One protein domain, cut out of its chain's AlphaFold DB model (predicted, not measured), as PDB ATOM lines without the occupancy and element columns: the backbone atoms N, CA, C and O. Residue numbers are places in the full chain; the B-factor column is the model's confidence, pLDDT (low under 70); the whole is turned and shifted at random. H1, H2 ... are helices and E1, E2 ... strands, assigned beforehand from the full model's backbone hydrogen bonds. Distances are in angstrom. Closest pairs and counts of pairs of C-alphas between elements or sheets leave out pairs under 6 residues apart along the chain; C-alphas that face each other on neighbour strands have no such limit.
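What this domain is: This is residues 181 to 289 of the 294 residues of an uncharacterized protein of Caenorhabditis nigoni (UniProt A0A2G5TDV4). A long rod in which helix H3 forms the shaft between two small heads: at one end H2 with the long stretch 194 to 220, at the other the hairpin E1 E2 with H4 beside E1. H1 packs across H3 with residues 186 to 191, near the middle of the whole. The printed part has 109 residues, with four named helices and two named strands in the order H1 H2 H3 E1 E2 H4; the sheet, E1 - E2, is antiparallel, and the class is mostly helix. It is extended, with a radius of gyration of the C-alphas of 21.1 A and spans of 62 by 25 by 22 A.

How they stand to each other: H1, residues 181 to 193, touches H3, residues 235 to 255, opposite ways at a steep tilt of 62 degrees; the closest C-alphas are those of Gly 190 and Val 242, 5.5 A apart. H2, residues 221 to 233, is apart from H1 and meets H3 only through their tight link. E1, residues 256 to 259, and E2, residues 264 to 267, form an antiparallel hairpin, with N 257 and O 266 at 2.8 A, within hydrogen-bond range. H4, residues 280 to 287, is close to H3 but not clearly touching; the closest C-alphas, of Arg 254 and Trp 280, are 7.2 A apart. Every O i to N i+4 pair is within hydrogen-bond range in H1, H2 and H4, and 15 of 17 in H3.

Where its parts are: H1 begins at C-alpha 181 (26.636, 23.375, 38.003) and measures 18.1 A, H2 18.5 A. H3, 30.7 A long, begins at C-alpha 235 (13.340, 26.981, 24.337). E1 measures 9.2 A and E2 10.0 A; H4, 10.6 A, ends at C-alpha 287 (47.787, 36.139, 43.854).

The domain as a whole: The C-alphas of Glu 222 and Ser 275 are farthest apart, 62.0 A. The printed part has no cut. The links H1 to H2 and E2 to H4 are long. Mean pLDDT of the printed part is 77.3; 39 residues are under 70, among them 247 to 256 and 278 to 289.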
ATOM      1  N   ALA A 181      27.710  23.160  37.035       72.75
ATOM      2  CA  ALA A 181      26.636  23.375  38.003       72.75
ATOM      3  C   ALA A 181      26.215  24.854  38.147       72.75
ATOM      4  O   ALA A 181      25.024  25.141  38.179       72.75
ATOM      5  N   LEU A 182      27.158  25.803  38.193       70.69
ATOM      6  CA  LEU A 182      26.861  27.241  38.254       70.69
ATOM      7  C   LEU A 182      26.271  27.748  36.932       70.69
ATOM      8  O   LEU A 182      25.307  28.508  36.949       70.69
ATOM      9  N   VAL A 183      26.812  27.308  35.791       71.75
ATOM     10  CA  VAL A 183      26.259  27.654  34.467       71.75
ATOM     11  C   VAL A 183      24.837  27.111  34.320       71.75
ATOM     12  O   VAL A 183      23.963  27.816  33.820       71.75
ATOM     13  N   THR A 184      24.593  25.895  34.814       78.81
ATOM     14  CA  THR A 184      23.273  25.252  34.832       78.81
ATOM     15  C   THR A 184      22.314  26.011  35.742       78.81
ATOM     16  O   THR A 184      21.250  26.387  35.284       78.81
ATOM     17  N   VAL A 185      22.697  26.339  36.981       81.50
ATOM     18  CA  VAL A 185      21.848  27.112  37.909       81.50
ATOM     19  C   VAL A 185      21.498  28.497  37.352       81.50
ATOM     20  O   VAL A 185      20.337  28.892  37.403       81.50
ATOM     21  N   LEU A 186      22.465  29.225  36.780       76.69
ATOM     22  CA  LEU A 186      22.210  30.537  36.169       76.69
ATOM     23  C   LEU A 186      21.309  30.435  34.931       76.69
ATOM     24  O   LEU A 186      20.446  31.291  34.729       76.69
ATOM     25  N   LYS A 187      21.488  29.389  34.115       81.56
ATOM     26  CA  LYS A 187      20.625  29.117  32.964       81.56
ATOM     27  C   LYS A 187      19.211  28.740  33.403       81.56
ATOM     28  O   LYS A 187      18.264  29.337  32.910       81.56
ATOM     29  N   ASP A 188      19.070  27.778  34.304       83.12
ATOM     30  CA  ASP A 188      17.785  27.264  34.774       83.12
ATOM     31  C   ASP A 188      16.967  28.387  35.423       83.12
ATOM     32  O   ASP A 188      15.810  28.577  35.057       83.12
ATOM     33  N   PHE A 189      17.600  29.217  36.264       83.06
ATOM     34  CA  PHE A 189      17.004  30.443  36.803       83.06
ATOM     35  C   PHE A 189      16.571  31.422  35.703       83.06
ATOM     36  O   PHE A 189      15.430  31.879  35.699       83.06
ATOM     37  N   GLY A 190      17.445  31.728  34.737       78.12
ATOM     38  CA  GLY A 190      17.102  32.632  33.635       78.12
ATOM     39  C   GLY A 190      15.955  32.110  32.760       78.12
ATOM     40  O   GLY A 190      15.128  32.891  32.297       78.12
ATOM     41  N   MET A 191      15.868  30.795  32.563       83.25
ATOM     42  CA  MET A 191      14.769  30.161  31.835       83.25
ATOM     43  C   MET A 191      13.467  30.176  32.646       83.25
ATOM     44  O   MET A 191      12.403  30.351  32.057       83.25
ATOM     45  N   ASP A 192      13.529  30.039  33.972       83.38
ATOM     46  CA  ASP A 192      12.359  30.109  34.859       83.38
ATOM     47  C   ASP A 192      11.783  31.532  34.937       83.38
ATOM     48  O   ASP A 192      10.580  31.721  34.768       83.38
ATOM     49  N   VAL A 193      12.651  32.547  35.029       82.44
ATOM     50  CA  VAL A 193      12.280  33.976  34.946       82.44
ATOM     51  C   VAL A 193      11.567  34.320  33.629       82.44
ATOM     52  O   VAL A 193      10.676  35.166  33.613       82.44
ATOM     53  N   LEU A 194      11.905  33.642  32.527       81.00
ATOM     54  CA  LEU A 194      11.223  33.777  31.231       81.00
ATOM     55  C   LEU A 194       9.978  32.875  31.083       81.00
ATOM     56  O   LEU A 194       9.479  32.709  29.971       81.00
ATOM     57  N   ALA A 195       9.503  32.247  32.166       84.94
ATOM     58  CA  ALA A 195       8.438  31.234  32.174       84.94
ATOM     59  C   ALA A 195       8.669  30.074  31.177       84.94
ATOM     60  O   ALA A 195       7.729  29.428  30.708       84.94
ATOM     61  N   ASN A 196       9.934  29.800  30.852       86.69
ATOM     62  CA  ASN A 196      10.375  28.859  29.825       86.69
ATOM     63  C   ASN A 196      11.222  27.703  30.375       86.69
ATOM     64  O   ASN A 196      11.720  26.888  29.595       86.69
ATOM     65  N   TYR A 197      11.358  27.581  31.701       89.19
ATOM     66  CA  TYR A 197      12.029  26.442  32.316       89.19
ATOM     67  C   TYR A 197      11.320  25.127  31.986       89.19
ATOM     68  O   TYR A 197      10.114  24.964  32.196       89.19
ATOM     69  N   ILE A 198      12.096  24.171  31.490       88.75
ATOM     70  CA  ILE A 198      11.665  22.815  31.185       88.75
ATOM     71  C   ILE A 198      12.853  21.877  31.456       88.75
ATOM     72  O   ILE A 198      13.944  22.117  30.932       88.75
ATOM     73  N   PRO A 199      12.688  20.814  32.266       88.81
ATOM     74  CA  PRO A 199      13.753  19.847  32.500       88.81
ATOM     75  C   PRO A 199      14.254  19.233  31.191       88.81
ATOM     76  O   PRO A 199      13.456  18.876  30.328       88.81
ATOM     77  N   THR A 200      15.565  19.026  31.061       87.31
ATOM     78  CA  THR A 200      16.199  18.539  29.818       87.31
ATOM     79  C   THR A 200      15.590  17.242  29.277       87.31
ATOM     80  O   THR A 200      15.399  17.109  28.070       87.31
ATOM     81  N   ARG A 201      15.187  16.322  30.164       91.00
ATOM     82  CA  ARG A 201      14.478  15.072  29.825       91.00
ATOM     83  C   ARG A 201      13.114  15.266  29.141       91.00
ATOM     84  O   ARG A 201      12.611  14.319  28.552       91.00
ATOM     85  N   LEU A 202      12.518  16.458  29.232       89.38
ATOM     86  CA  LEU A 202      11.247  16.833  28.605       89.38
ATOM     87  C   LEU A 202      11.425  17.691  27.342       89.38
ATOM     88  O   LEU A 202      10.417  18.047  26.736       89.38
ATOM     89  N   LEU A 203      12.656  18.006  26.919       88.75
ATOM     90  CA  LEU A 203      12.923  18.717  25.660       88.75
ATOM     91  C   LEU A 203      12.608  17.914  24.382       88.75
ATOM     92  O   LEU A 203      12.087  18.530  23.450       88.75
ATOM     93  N   PRO A 204      12.897  16.596  24.286       92.12
ATOM     94  CA  PRO A 204      12.589  15.820  23.084       92.12
ATOM     95  C   PRO A 204      11.092  15.834  22.758       92.12
ATOM     96  O   PRO A 204      10.251  15.812  23.657       92.12
ATOM     97  N   ALA A 205      10.743  15.859  21.469       88.06
ATOM     98  CA  ALA A 205       9.347  15.936  21.027       88.06
ATOM     99  C   ALA A 205       8.511  14.733  21.512       88.06
ATOM    100  O   ALA A 205       7.352  14.893  21.897       88.06
ATOM    101  N   ASP A 206       9.139  13.562  21.557       90.88
ATOM    102  CA  ASP A 206       8.637  12.260  21.999       90.88
ATOM    103  C   ASP A 206       8.705  12.035  23.523       90.88
ATOM    104  O   ASP A 206       8.234  11.008  24.013       90.88
ATOM    105  N   ALA A 207       9.264  12.973  24.297       89.88
ATOM    106  CA  ALA A 207       9.422  12.790  25.737       89.88
ATOM    107  C   ALA A 207       8.075  12.714  26.477       89.88
ATOM    108  O   ALA A 207       7.182  13.542  26.272       89.88
ATOM    109  N   ASN A 208       7.978  11.728  27.376       90.69
ATOM    110  CA  ASN A 208       6.763  11.331  28.086       90.69
ATOM    111  C   ASN A 208       6.134  12.474  28.907       90.69
ATOM    112  O   ASN A 208       6.716  12.938  29.887       90.69
ATOM    113  N   MET A 209       4.902  12.854  28.558       90.56
ATOM    114  CA  MET A 209       4.135  13.891  29.261       90.56
ATOM    115  C   MET A 209       3.600  13.450  30.634       90.56
ATOM    116  O   MET A 209       3.209  14.297  31.427       90.56
ATOM    117  N   ASP A 210       3.620  12.154  30.962       91.38
ATOM    118  CA  ASP A 210       3.194  11.629  32.271       91.38
ATOM    119  C   ASP A 210       4.207  11.920  33.414       91.38
ATOM    120  O   ASP A 210       4.035  11.484  34.559       91.38
ATOM    121  N   ASP A 211       5.277  12.668  33.122       91.94
ATOM    122  CA  ASP A 211       6.325  13.060  34.066       91.94
ATOM    123  C   ASP A 211       5.793  13.904  35.244       91.94
ATOM    124  O   ASP A 211       4.894  14.741  35.120       91.94
ATOM    125  N   LYS A 212       6.411  13.710  36.417       92.44
ATOM    126  CA  LYS A 212       6.061  14.404  37.668       92.44
ATOM    127  C   LYS A 212       6.123  15.932  37.561       92.44
ATOM    128  O   LYS A 212       5.383  16.592  38.277       92.44
ATOM    129  N   PHE A 213       6.976  16.486  36.699       91.25
ATOM    130  CA  PHE A 213       7.067  17.927  36.456       91.25
ATOM    131  C   PHE A 213       5.818  18.463  35.749       91.25
ATOM    132  O   PHE A 213       5.264  19.465  36.184       91.25
ATOM    133  N   VAL A 214       5.324  17.767  34.718       89.62
ATOM    134  CA  VAL A 214       4.106  18.163  33.983       89.62
ATOM    135  C   VAL A 214       2.894  18.118  34.914       89.62
ATOM    136  O   VAL A 214       2.107  19.057  34.960       89.62
ATOM    137  N   LYS A 215       2.808  17.072  35.745       89.94
ATOM    138  CA  LYS A 215       1.783  16.904  36.792       89.94
ATOM    139  C   LYS A 215       1.886  17.891  37.963       89.94
ATOM    140  O   LYS A 215       0.963  17.943  38.770       89.94
ATOM    141  N   ALA A 216       2.992  18.625  38.088       91.31
ATOM    142  CA  ALA A 216       3.208  19.634  39.127       91.31
ATOM    143  C   ALA A 216       2.977  21.073  38.630       91.31
ATOM    144  O   ALA A 216       3.063  22.009  39.426       91.31
ATOM    145  N   LEU A 217       2.682  21.269  37.338       86.50
ATOM    146  CA  LEU A 217       2.261  22.568  36.814       86.50
ATOM    147  C   LEU A 217       0.863  22.941  37.358       86.50
ATOM    148  O   LEU A 217       0.036  22.052  37.566       86.50
ATOM    149  N   PRO A 218       0.555  24.238  37.553       90.44
ATOM    150  CA  PRO A 218      -0.708  24.706  38.138       90.44
ATOM    151  C   PRO A 218      -1.885  24.681  37.137       90.44
ATOM    152  O   PRO A 218      -2.732  25.574  37.138       90.44
ATOM    153  N   TYR A 219      -1.934  23.675  36.262       89.00
ATOM    154  CA  TYR A 219      -2.864  23.578  35.137       89.00
ATOM    155  C   TYR A 219      -3.487  22.173  35.046       89.00
ATOM    156  O   TYR A 219      -2.847  21.195  35.439       89.00
ATOM    157  N   PRO A 220      -4.700  22.026  34.475       92.56
ATOM    158  CA  PRO A 220      -5.215  20.721  34.058       92.56
ATOM    159  C   PRO A 220      -4.222  20.009  33.130       92.56
ATOM    160  O   PRO A 220      -3.534  20.661  32.347       92.56
ATOM    161  N   PHE A 221      -4.165  18.674  33.175       91.56
ATOM    162  CA  PHE A 221      -3.120  17.895  32.491       91.56
ATOM    163  C   PHE A 221      -2.991  18.195  30.983       91.56
ATOM    164  O   PHE A 221      -1.877  18.254  30.465       91.56
ATOM    165  N   GLU A 222      -4.102  18.444  30.284       92.25
ATOM    166  CA  GLU A 222      -4.091  18.810  28.861       92.25
ATOM    167  C   GLU A 222      -3.426  20.179  28.609       92.25
ATOM    168  O   GLU A 222      -2.597  20.314  27.709       92.25
ATOM    169  N   GLU A 223      -3.720  21.176  29.446       89.69
ATOM    170  CA  GLU A 223      -3.097  22.505  29.381       89.69
ATOM    171  C   GLU A 223      -1.632  22.463  29.825       89.69
ATOM    172  O   GLU A 223      -0.784  23.105  29.213       89.69
ATOM    173  N   ALA A 224      -1.292  21.623  30.807       87.88
ATOM    174  CA  ALA A 224       0.093  21.353  31.179       87.88
ATOM    175  C   ALA A 224       0.892  20.736  30.008       87.88
ATOM    176  O   ALA A 224       2.038  21.119  29.777       87.88
ATOM    177  N   CYS A 225       0.286  19.847  29.208       91.00
ATOM    178  CA  CYS A 225       0.904  19.330  27.982       91.00
ATOM    179  C   CYS A 225       1.109  20.433  26.924       91.00
ATOM    180  O   CYS A 225       2.183  20.513  26.322       91.00
ATOM    181  N   LYS A 226       0.112  21.306  26.713       91.50
ATOM    182  CA  LYS A 226       0.203  22.448  25.779       91.50
ATOM    183  C   LYS A 226       1.286  23.444  26.204       91.50
ATOM    184  O   LYS A 226       2.082  23.873  25.371       91.50
ATOM    185  N   GLU A 227       1.378  23.743  27.496       89.44
ATOM    186  CA  GLU A 227       2.411  24.601  28.084       89.44
ATOM    187  C   GLU A 227       3.820  24.012  27.896       89.44
ATOM    188  O   GLU A 227       4.737  24.721  27.483       89.44
ATOM    189  N   ILE A 228       4.002  22.703  28.096       91.06
ATOM    190  CA  ILE A 228       5.276  22.025  27.797       91.06
ATOM    191  C   ILE A 228       5.653  22.169  26.315       91.06
ATOM    192  O   ILE A 228       6.809  22.462  26.007       91.06
ATOM    193  N   VAL A 229       4.695  22.037  25.391       91.31
ATOM    194  CA  VAL A 229       4.934  22.261  23.953       91.31
ATOM    195  C   VAL A 229       5.284  23.727  23.660       91.31
ATOM    196  O   VAL A 229       6.235  23.977  22.917       91.31
ATOM    197  N   ARG A 230       4.614  24.707  24.287       93.19
ATOM    198  CA  ARG A 230       4.973  26.135  24.173       93.19
ATOM    199  C   ARG A 230       6.413  26.387  24.633       93.19
ATOM    200  O   ARG A 230       7.174  27.047  23.918       93.19
ATOM    201  N   ARG A 231       6.807  25.833  25.788       89.50
ATOM    202  CA  ARG A 231       8.174  25.947  26.325       89.50
ATOM    203  C   ARG A 231       9.199  25.305  25.395       89.50
ATOM    204  O   ARG A 231      10.185  25.961  25.090       89.50
ATOM    205  N   ARG A 232       8.952  24.097  24.862       90.56
ATOM    206  CA  ARG A 232       9.812  23.456  23.838       90.56
ATOM    207  C   ARG A 232      10.010  24.363  22.619       90.56
ATOM    208  O   ARG A 232      11.146  24.663  22.261       90.56
ATOM    209  N   ASN A 233       8.917  24.845  22.025       88.94
ATOM    210  CA  ASN A 233       8.937  25.647  20.794       88.94
ATOM    211  C   ASN A 233       9.678  26.988  20.947       88.94
ATOM    212  O   ASN A 233      10.181  27.528  19.967       88.94
ATOM    213  N   SER A 234       9.758  27.517  22.171       87.31
ATOM    214  CA  SER A 234      10.458  28.767  22.502       87.31
ATOM    215  C   SER A 234      11.731  28.558  23.341       87.31
ATOM    216  O   SER A 234      12.338  29.523  23.811       87.31
ATOM    217  N   TYR A 235      12.180  27.308  23.510       86.44
ATOM    218  CA  TYR A 235      13.340  26.981  24.337       86.44
ATOM    219  C   TYR A 235      14.636  27.511  23.726       86.44
ATOM    220  O   TYR A 235      15.426  28.131  24.427       86.44
ATOM    221  N   GLU A 236      14.863  27.320  22.421       86.62
ATOM    222  CA  GLU A 236      16.128  27.720  21.787       86.62
ATOM    223  C   GLU A 236      16.315  29.249  21.754       86.62
ATOM    224  O   GLU A 236      17.427  29.743  21.951       86.62
ATOM    225  N   SER A 237      15.236  30.011  21.544       84.88
ATOM    226  CA  SER A 237      15.260  31.478  21.568       84.88
ATOM    227  C   SER A 237      15.462  32.023  22.985       84.88
ATOM    228  O   SER A 237      16.327  32.878  23.181       84.88
ATOM    229  N   ALA A 238      14.758  31.480  23.984       80.69
ATOM    230  CA  ALA A 238      14.977  31.837  25.386       80.69
ATOM    231  C   ALA A 238      16.394  31.454  25.863       80.69
ATOM    232  O   ALA A 238      17.084  32.281  26.446       80.69
ATOM    233  N   ASP A 239      16.894  30.263  25.525       82.06
ATOM    234  CA  ASP A 239      18.247  29.795  25.868       82.06
ATOM    235  C   ASP A 239      19.346  30.641  25.192       82.06
ATOM    236  O   ASP A 239      20.439  30.824  25.730       82.06
ATOM    237  N   LYS A 240      19.084  31.214  24.008       79.62
ATOM    238  CA  LYS A 240      19.959  32.235  23.401       79.62
ATOM    239  C   LYS A 240      19.937  33.545  24.199       79.62
ATOM    240  O   LYS A 240      21.008  34.065  24.511       79.62
ATOM    241  N   LEU A 241      18.755  34.042  24.573       78.06
ATOM    242  CA  LEU A 241      18.598  35.290  25.333       78.06
ATOM    243  C   LEU A 241      19.213  35.192  26.738       78.06
ATOM    244  O   LEU A 241      19.989  36.062  27.124       78.06
ATOM    245  N   VAL A 242      18.959  34.102  27.467       77.56
ATOM    246  CA  VAL A 242      19.530  33.833  28.798       77.56
ATOM    247  C   VAL A 242      21.054  33.765  28.740       77.56
ATOM    248  O   VAL A 242      21.728  34.413  29.539       77.56
ATOM    249  N   ARG A 243      21.632  33.059  27.758       77.31
ATOM    250  CA  ARG A 243      23.096  33.027  27.585       77.31
ATOM    251  C   ARG A 243      23.678  34.392  27.216       77.31
ATOM    252  O   ARG A 243      24.775  34.704  27.675       77.31
ATOM    253  N   HIS A 244      22.962  35.218  26.453       74.62
ATOM    254  CA  HIS A 244      23.385  36.591  26.169       74.62
ATOM    255  C   HIS A 244      23.334  37.481  27.425       74.62
ATOM    256  O   HIS A 244      24.301  38.182  27.706       74.62
ATOM    257  N   ALA A 245      22.276  37.387  28.238       72.69
ATOM    258  CA  ALA A 245      22.158  38.112  29.504       72.69
ATOM    259  C   ALA A 245      23.247  37.703  30.517       72.69
ATOM    260  O   ALA A 245      23.904  38.564  31.103       72.69
ATOM    261  N   ILE A 246      23.512  36.397  30.660       72.12
ATOM    262  CA  ILE A 246      24.620  35.872  31.476       72.12
ATOM    263  C   ILE A 246      25.967  36.386  30.944       72.12
ATOM    264  O   ILE A 246      26.798  36.845  31.727       72.12
ATOM    265  N   HIS A 247      26.185  36.379  29.623       67.88
ATOM    266  CA  HIS A 247      27.400  36.942  29.028       67.88
ATOM    267  C   HIS A 247      27.546  38.440  29.334       67.88
ATOM    268  O   HIS A 247      28.633  38.866  29.714       67.88
ATOM    269  N   GLY A 248      26.471  39.227  29.223       63.34
ATOM    270  CA  GLY A 248      26.457  40.658  29.540       63.34
ATOM    271  C   GLY A 248      26.781  40.944  31.009       63.34
ATOM    272  O   GLY A 248      27.650  41.765  31.296       63.34
ATOM    273  N   ALA A 249      26.180  40.206  31.945       66.75
ATOM    274  CA  ALA A 249      26.486  40.321  33.373       66.75
ATOM    275  C   ALA A 249      27.956  39.966  33.685       66.75
ATOM    276  O   ALA A 249      28.646  40.691  34.405       66.75
ATOM    277  N   LEU A 250      28.475  38.889  33.084       67.06
ATOM    278  CA  LEU A 250      29.876  38.475  33.227       67.06
ATOM    279  C   LEU A 250      30.856  39.392  32.469       67.06
ATOM    280  O   LEU A 250      32.033  39.464  32.825       67.06
ATOM    281  N   HIS A 251      30.413  40.102  31.429       61.88
ATOM    282  CA  HIS A 251      31.170  41.192  30.813       61.88
ATOM    283  C   HIS A 251      31.232  42.386  31.768       61.88
ATOM    284  O   HIS A 251      32.323  42.882  32.033       61.88
ATOM    285  N   LEU A 252      30.100  42.810  32.336       61.59
ATOM    286  CA  LEU A 252      30.031  43.949  33.252       61.59
ATOM    287  C   LEU A 252      30.999  43.786  34.432       61.59
ATOM    288  O   LEU A 252      31.734  44.726  34.734       61.59
ATOM    289  N   LEU A 253      31.106  42.588  35.022       62.88
ATOM    290  CA  LEU A 253      32.093  42.288  36.074       62.88
ATOM    291  C   LEU A 253      33.554  42.563  35.662       62.88
ATOM    292  O   LEU A 253      34.362  42.910  36.518       62.88
ATOM    293  N   ARG A 254      33.910  42.485  34.371       59.69
ATOM    294  CA  ARG A 254      35.266  42.814  33.881       59.69
ATOM    295  C   ARG A 254      35.582  44.315  33.933       59.69
ATOM    296  O   ARG A 254      36.755  44.666  33.919       59.69
ATOM    297  N   THR A 255      34.567  45.181  34.019       61.62
ATOM    298  CA  THR A 255      34.732  46.637  34.224       61.62
ATOM    299  C   THR A 255      34.909  47.020  35.696       61.62
ATOM    300  O   THR A 255      35.278  48.154  36.004       61.62
ATOM    301  N   TYR A 256      34.668  46.083  36.618       65.00
ATOM    302  CA  TYR A 256      34.953  46.279  38.033       65.00
ATOM    303  C   TYR A 256      36.430  46.003  38.310       65.00
ATOM    304  O   TYR A 256      37.004  45.036  37.815       65.00
ATOM    305  N   HIS A 257      37.039  46.869  39.111       71.94
ATOM    306  CA  HIS A 257      38.390  46.719  39.635       71.94
ATOM    307  C   HIS A 257      38.325  46.428  41.133       71.94
ATOM    308  O   HIS A 257      37.375  46.829  41.803       71.94
ATOM    309  N   TYR A 258      39.354  45.777  41.668       65.88
ATOM    310  CA  TYR A 258      39.494  45.563  43.103       65.88
ATOM    311  C   TYR A 258      40.194  46.761  43.755       65.88
ATOM    312  O   TYR A 258      41.380  47.011  43.518       65.88
ATOM    313  N   ASP A 259      39.456  47.504  44.575       69.94
ATOM    314  CA  ASP A 259      40.006  48.542  45.439       69.94
ATOM    315  C   ASP A 259      40.718  47.884  46.630       69.94
ATOM    316  O   ASP A 259      40.092  47.326  47.533       69.94
ATOM    317  N   THR A 260      42.049  47.959  46.641       67.25
ATOM    318  CA  THR A 260      42.881  47.400  47.713       67.25
ATOM    319  C   THR A 260      42.834  48.177  49.026       67.25
ATOM    320  O   THR A 260      43.269  47.628  50.033       67.25
ATOM    321  N   ALA A 261      42.354  49.424  49.039       69.56
ATOM    322  CA  ALA A 261      42.231  50.211  50.266       69.56
ATOM    323  C   ALA A 261      40.952  49.854  51.040       69.56
ATOM    324  O   ALA A 261      40.986  49.763  52.263       69.56
ATOM    325  N   ASN A 262      39.848  49.617  50.324       71.06
ATOM    326  CA  ASN A 262      38.535  49.334  50.920       71.06
ATOM    327  C   ASN A 262      38.096  47.858  50.818       71.06
ATOM    328  O   ASN A 262      37.101  47.475  51.426       71.06
ATOM    329  N   GLY A 263      38.812  47.016  50.063       66.19
ATOM    330  CA  GLY A 263      38.528  45.579  49.930       66.19
ATOM    331  C   GLY A 263      37.312  45.236  49.059       66.19
ATOM    332  O   GLY A 263      36.765  44.140  49.168       66.19
ATOM    333  N   ILE A 264      36.872  46.167  48.208       67.81
ATOM    334  CA  ILE A 264      35.620  46.083  47.440       67.81
ATOM    335  C   ILE A 264      35.860  46.087  45.928       67.81
ATOM    336  O   ILE A 264      36.878  46.569  45.431       67.81
ATOM    337  N   LEU A 265      34.882  45.576  45.178       60.41
ATOM    338  CA  LEU A 265      34.837  45.719  43.724       60.41
ATOM    339  C   LEU A 265      34.140  47.032  43.351       60.41
ATOM    340  O   LEU A 265      32.976  47.236  43.690       60.41
ATOM    341  N   VAL A 266      34.829  47.895  42.603       68.19
ATOM    342  CA  VAL A 266      34.323  49.199  42.142       68.19
ATOM    343  C   VAL A 266      34.287  49.265  40.617       68.19
ATOM    344  O   VAL A 266      35.268  48.933  39.953       68.19
ATOM    345  N   ASN A 267      33.168  49.710  40.036       73.06
ATOM    346  CA  ASN A 267      33.056  49.922  38.590       73.06
ATOM    347  C   ASN A 267      34.023  51.038  38.160       73.06
ATOM    348  O   ASN A 267      33.862  52.191  38.572       73.06
ATOM    349  N   CYS A 268      35.042  50.714  37.359       66.88
ATOM    350  CA  CYS A 268      36.100  51.660  37.029       66.88
ATOM    351  C   CYS A 268      36.057  52.103  35.564       66.88
ATOM    352  O   CYS A 268      36.637  51.483  34.670       66.88
ATOM    353  N   LYS A 269      35.454  53.275  35.334       68.94
ATOM    354  CA  LYS A 269      35.373  53.925  34.013       68.94
ATOM    355  C   LYS A 269      36.733  54.151  33.329       68.94
ATOM    356  O   LYS A 269      36.766  54.287  32.113       68.94
ATOM    357  N   LYS A 270      37.844  54.166  34.079       64.50
ATOM    358  CA  LYS A 270      39.207  54.318  33.534       64.50
ATOM    359  C   LYS A 270      39.753  53.061  32.841       64.50
ATOM    360  O   LYS A 270      40.806  53.150  32.215       64.50
ATOM    361  N   ARG A 271      39.072  51.905  32.930       63.97
ATOM    362  CA  ARG A 271      39.524  50.625  32.347       63.97
ATOM    363  C   ARG A 271      41.027  50.403  32.657       63.97
ATOM    364  O   ARG A 271      41.449  50.538  33.802       63.97
ATOM    365  N   SER A 272      41.857  50.135  31.648       62.91
ATOM    366  CA  SER A 272      43.305  49.892  31.763       62.91
ATOM    367  C   SER A 272      44.167  51.064  32.266       62.91
ATOM    368  O   SER A 272      45.350  50.856  32.515       62.91
ATOM    369  N   GLU A 273      43.621  52.273  32.425       62.88
ATOM    370  CA  GLU A 273      44.348  53.468  32.898       62.88
ATOM    371  C   GLU A 273      44.143  53.743  34.402       62.88
ATOM    372  O   GLU A 273      44.507  54.798  34.929       62.88
ATOM    373  N   CYS A 274      43.514  52.814  35.124       67.19
ATOM    374  CA  CYS A 274      43.286  52.944  36.556       67.19
ATOM    375  C   CYS A 274      44.553  52.638  37.374       67.19
ATOM    376  O   CYS A 274      44.931  51.482  37.528       67.19
ATOM    377  N   SER A 275      45.154  53.664  37.979       67.81
ATOM    378  CA  SER A 275      46.285  53.523  38.909       67.81
ATOM    379  C   SER A 275      45.893  53.282  40.377       67.81
ATOM    380  O   SER A 275      46.764  52.987  41.190       67.81
ATOM    381  N   THR A 276      44.610  53.423  40.741       68.81
ATOM    382  CA  THR A 276      44.137  53.373  42.144       68.81
ATOM    383  C   THR A 276      43.489  52.048  42.547       68.81
ATOM    384  O   THR A 276      43.450  51.723  43.728       68.81
ATOM    385  N   HIS A 277      42.980  51.277  41.586       73.50
ATOM    386  CA  HIS A 277      42.272  50.013  41.808       73.50
ATOM    387  C   HIS A 277      42.802  48.964  40.834       73.50
ATOM    388  O   HIS A 277      42.917  49.243  39.637       73.50
ATOM    389  N   LEU A 278      43.066  47.753  41.321       61.91
ATOM    390  CA  LEU A 278      43.651  46.686  40.517       61.91
ATOM    391  C   LEU A 278      42.650  46.166  39.486       61.91
ATOM    392  O   LEU A 278      41.555  45.722  39.840       61.91
ATOM    393  N   THR A 279      43.056  46.133  38.220       65.88
ATOM    394  CA  THR A 279      42.383  45.301  37.218       65.88
ATOM    395  C   THR A 279      42.385  43.836  37.670       65.88
ATOM    396  O   THR A 279      43.281  43.381  38.389       65.88
ATOM    397  N   TRP A 280      41.448  43.036  37.155       60.50
ATOM    398  CA  TRP A 280      41.469  41.577  37.334       60.50
ATOM    399  C   TRP A 280      42.795  40.921  36.918       60.50
ATOM    400  O   TRP A 280      43.169  39.889  37.476       60.50
ATOM    401  N   LYS A 281      43.524  41.521  35.966       64.25
ATOM    402  CA  LYS A 281      44.856  41.077  35.542       64.25
ATOM    403  C   LYS A 281      45.880  41.274  36.661       64.25
ATOM    404  O   LYS A 281      46.534  40.316  37.056       64.25
ATOM    405  N   GLU A 282      45.983  42.483  37.207       64.06
ATOM    406  CA  GLU A 282      46.939  42.817  38.272       64.06
ATOM    407  C   GLU A 282      46.621  42.094  39.584       64.06
ATOM    408  O   GLU A 282      47.535  41.636  40.271       64.06
ATOM    409  N   TYR A 283      45.336  41.933  39.909       61.66
ATOM    410  CA  TYR A 283      44.895  41.153  41.064       61.66
ATOM    411  C   TYR A 283      45.327  39.681  40.943       61.66
ATOM    412  O   TYR A 283      45.984  39.158  41.845       61.66
ATOM    413  N   LYS A 284      45.073  39.033  39.791       57.09
ATOM    414  CA  LYS A 284      45.557  37.667  39.515       57.09
ATOM    415  C   LYS A 284      47.088  37.571  39.552       57.09
ATOM    416  O   LYS A 284      47.614  36.619  40.125       57.09
ATOM    417  N   SER A 285      47.809  38.549  38.998       61.31
ATOM    418  CA  SER A 285      49.280  38.574  39.040       61.31
ATOM    419  C   SER A 285      49.843  38.675  40.460       61.31
ATOM    420  O   SER A 285      50.889  38.090  40.721       61.31
ATOM    421  N   LYS A 286      49.158  39.361  41.389       62.12
ATOM    422  CA  LYS A 286      49.557  39.401  42.806       62.12
ATOM    423  C   LYS A 286      49.265  38.085  43.531       62.12
ATOM    424  O   LYS A 286      50.133  37.603  44.250       62.12
ATOM    425  N   LEU A 287      48.103  37.463  43.294       53.84
ATOM    426  CA  LEU A 287      47.787  36.139  43.854       53.84
ATOM    427  C   LEU A 287      48.806  35.070  43.420       53.84
ATOM    428  O   LEU A 287      49.265  34.286  44.246       53.84
ATOM    429  N   GLY A 288      49.215  35.078  42.148       48.91
ATOM    430  CA  GLY A 288      50.203  34.136  41.607       48.91
ATOM    431  C   GLY A 288      51.644  34.316  42.106       48.91
ATOM    432  O   GLY A 288      52.493  33.501  41.754       48.91
ATOM    433  N   GLY A 289      51.937  35.362  42.889       44.75
ATOM    434  CA  GLY A 289      53.247  35.586  43.514       44.75
ATOM    435  C   GLY A 289      53.320  35.198  44.996       44.75
ATOM    436  O   GLY A 289      54.404  35.201  45.566       44.75
TER     437      GLY A 289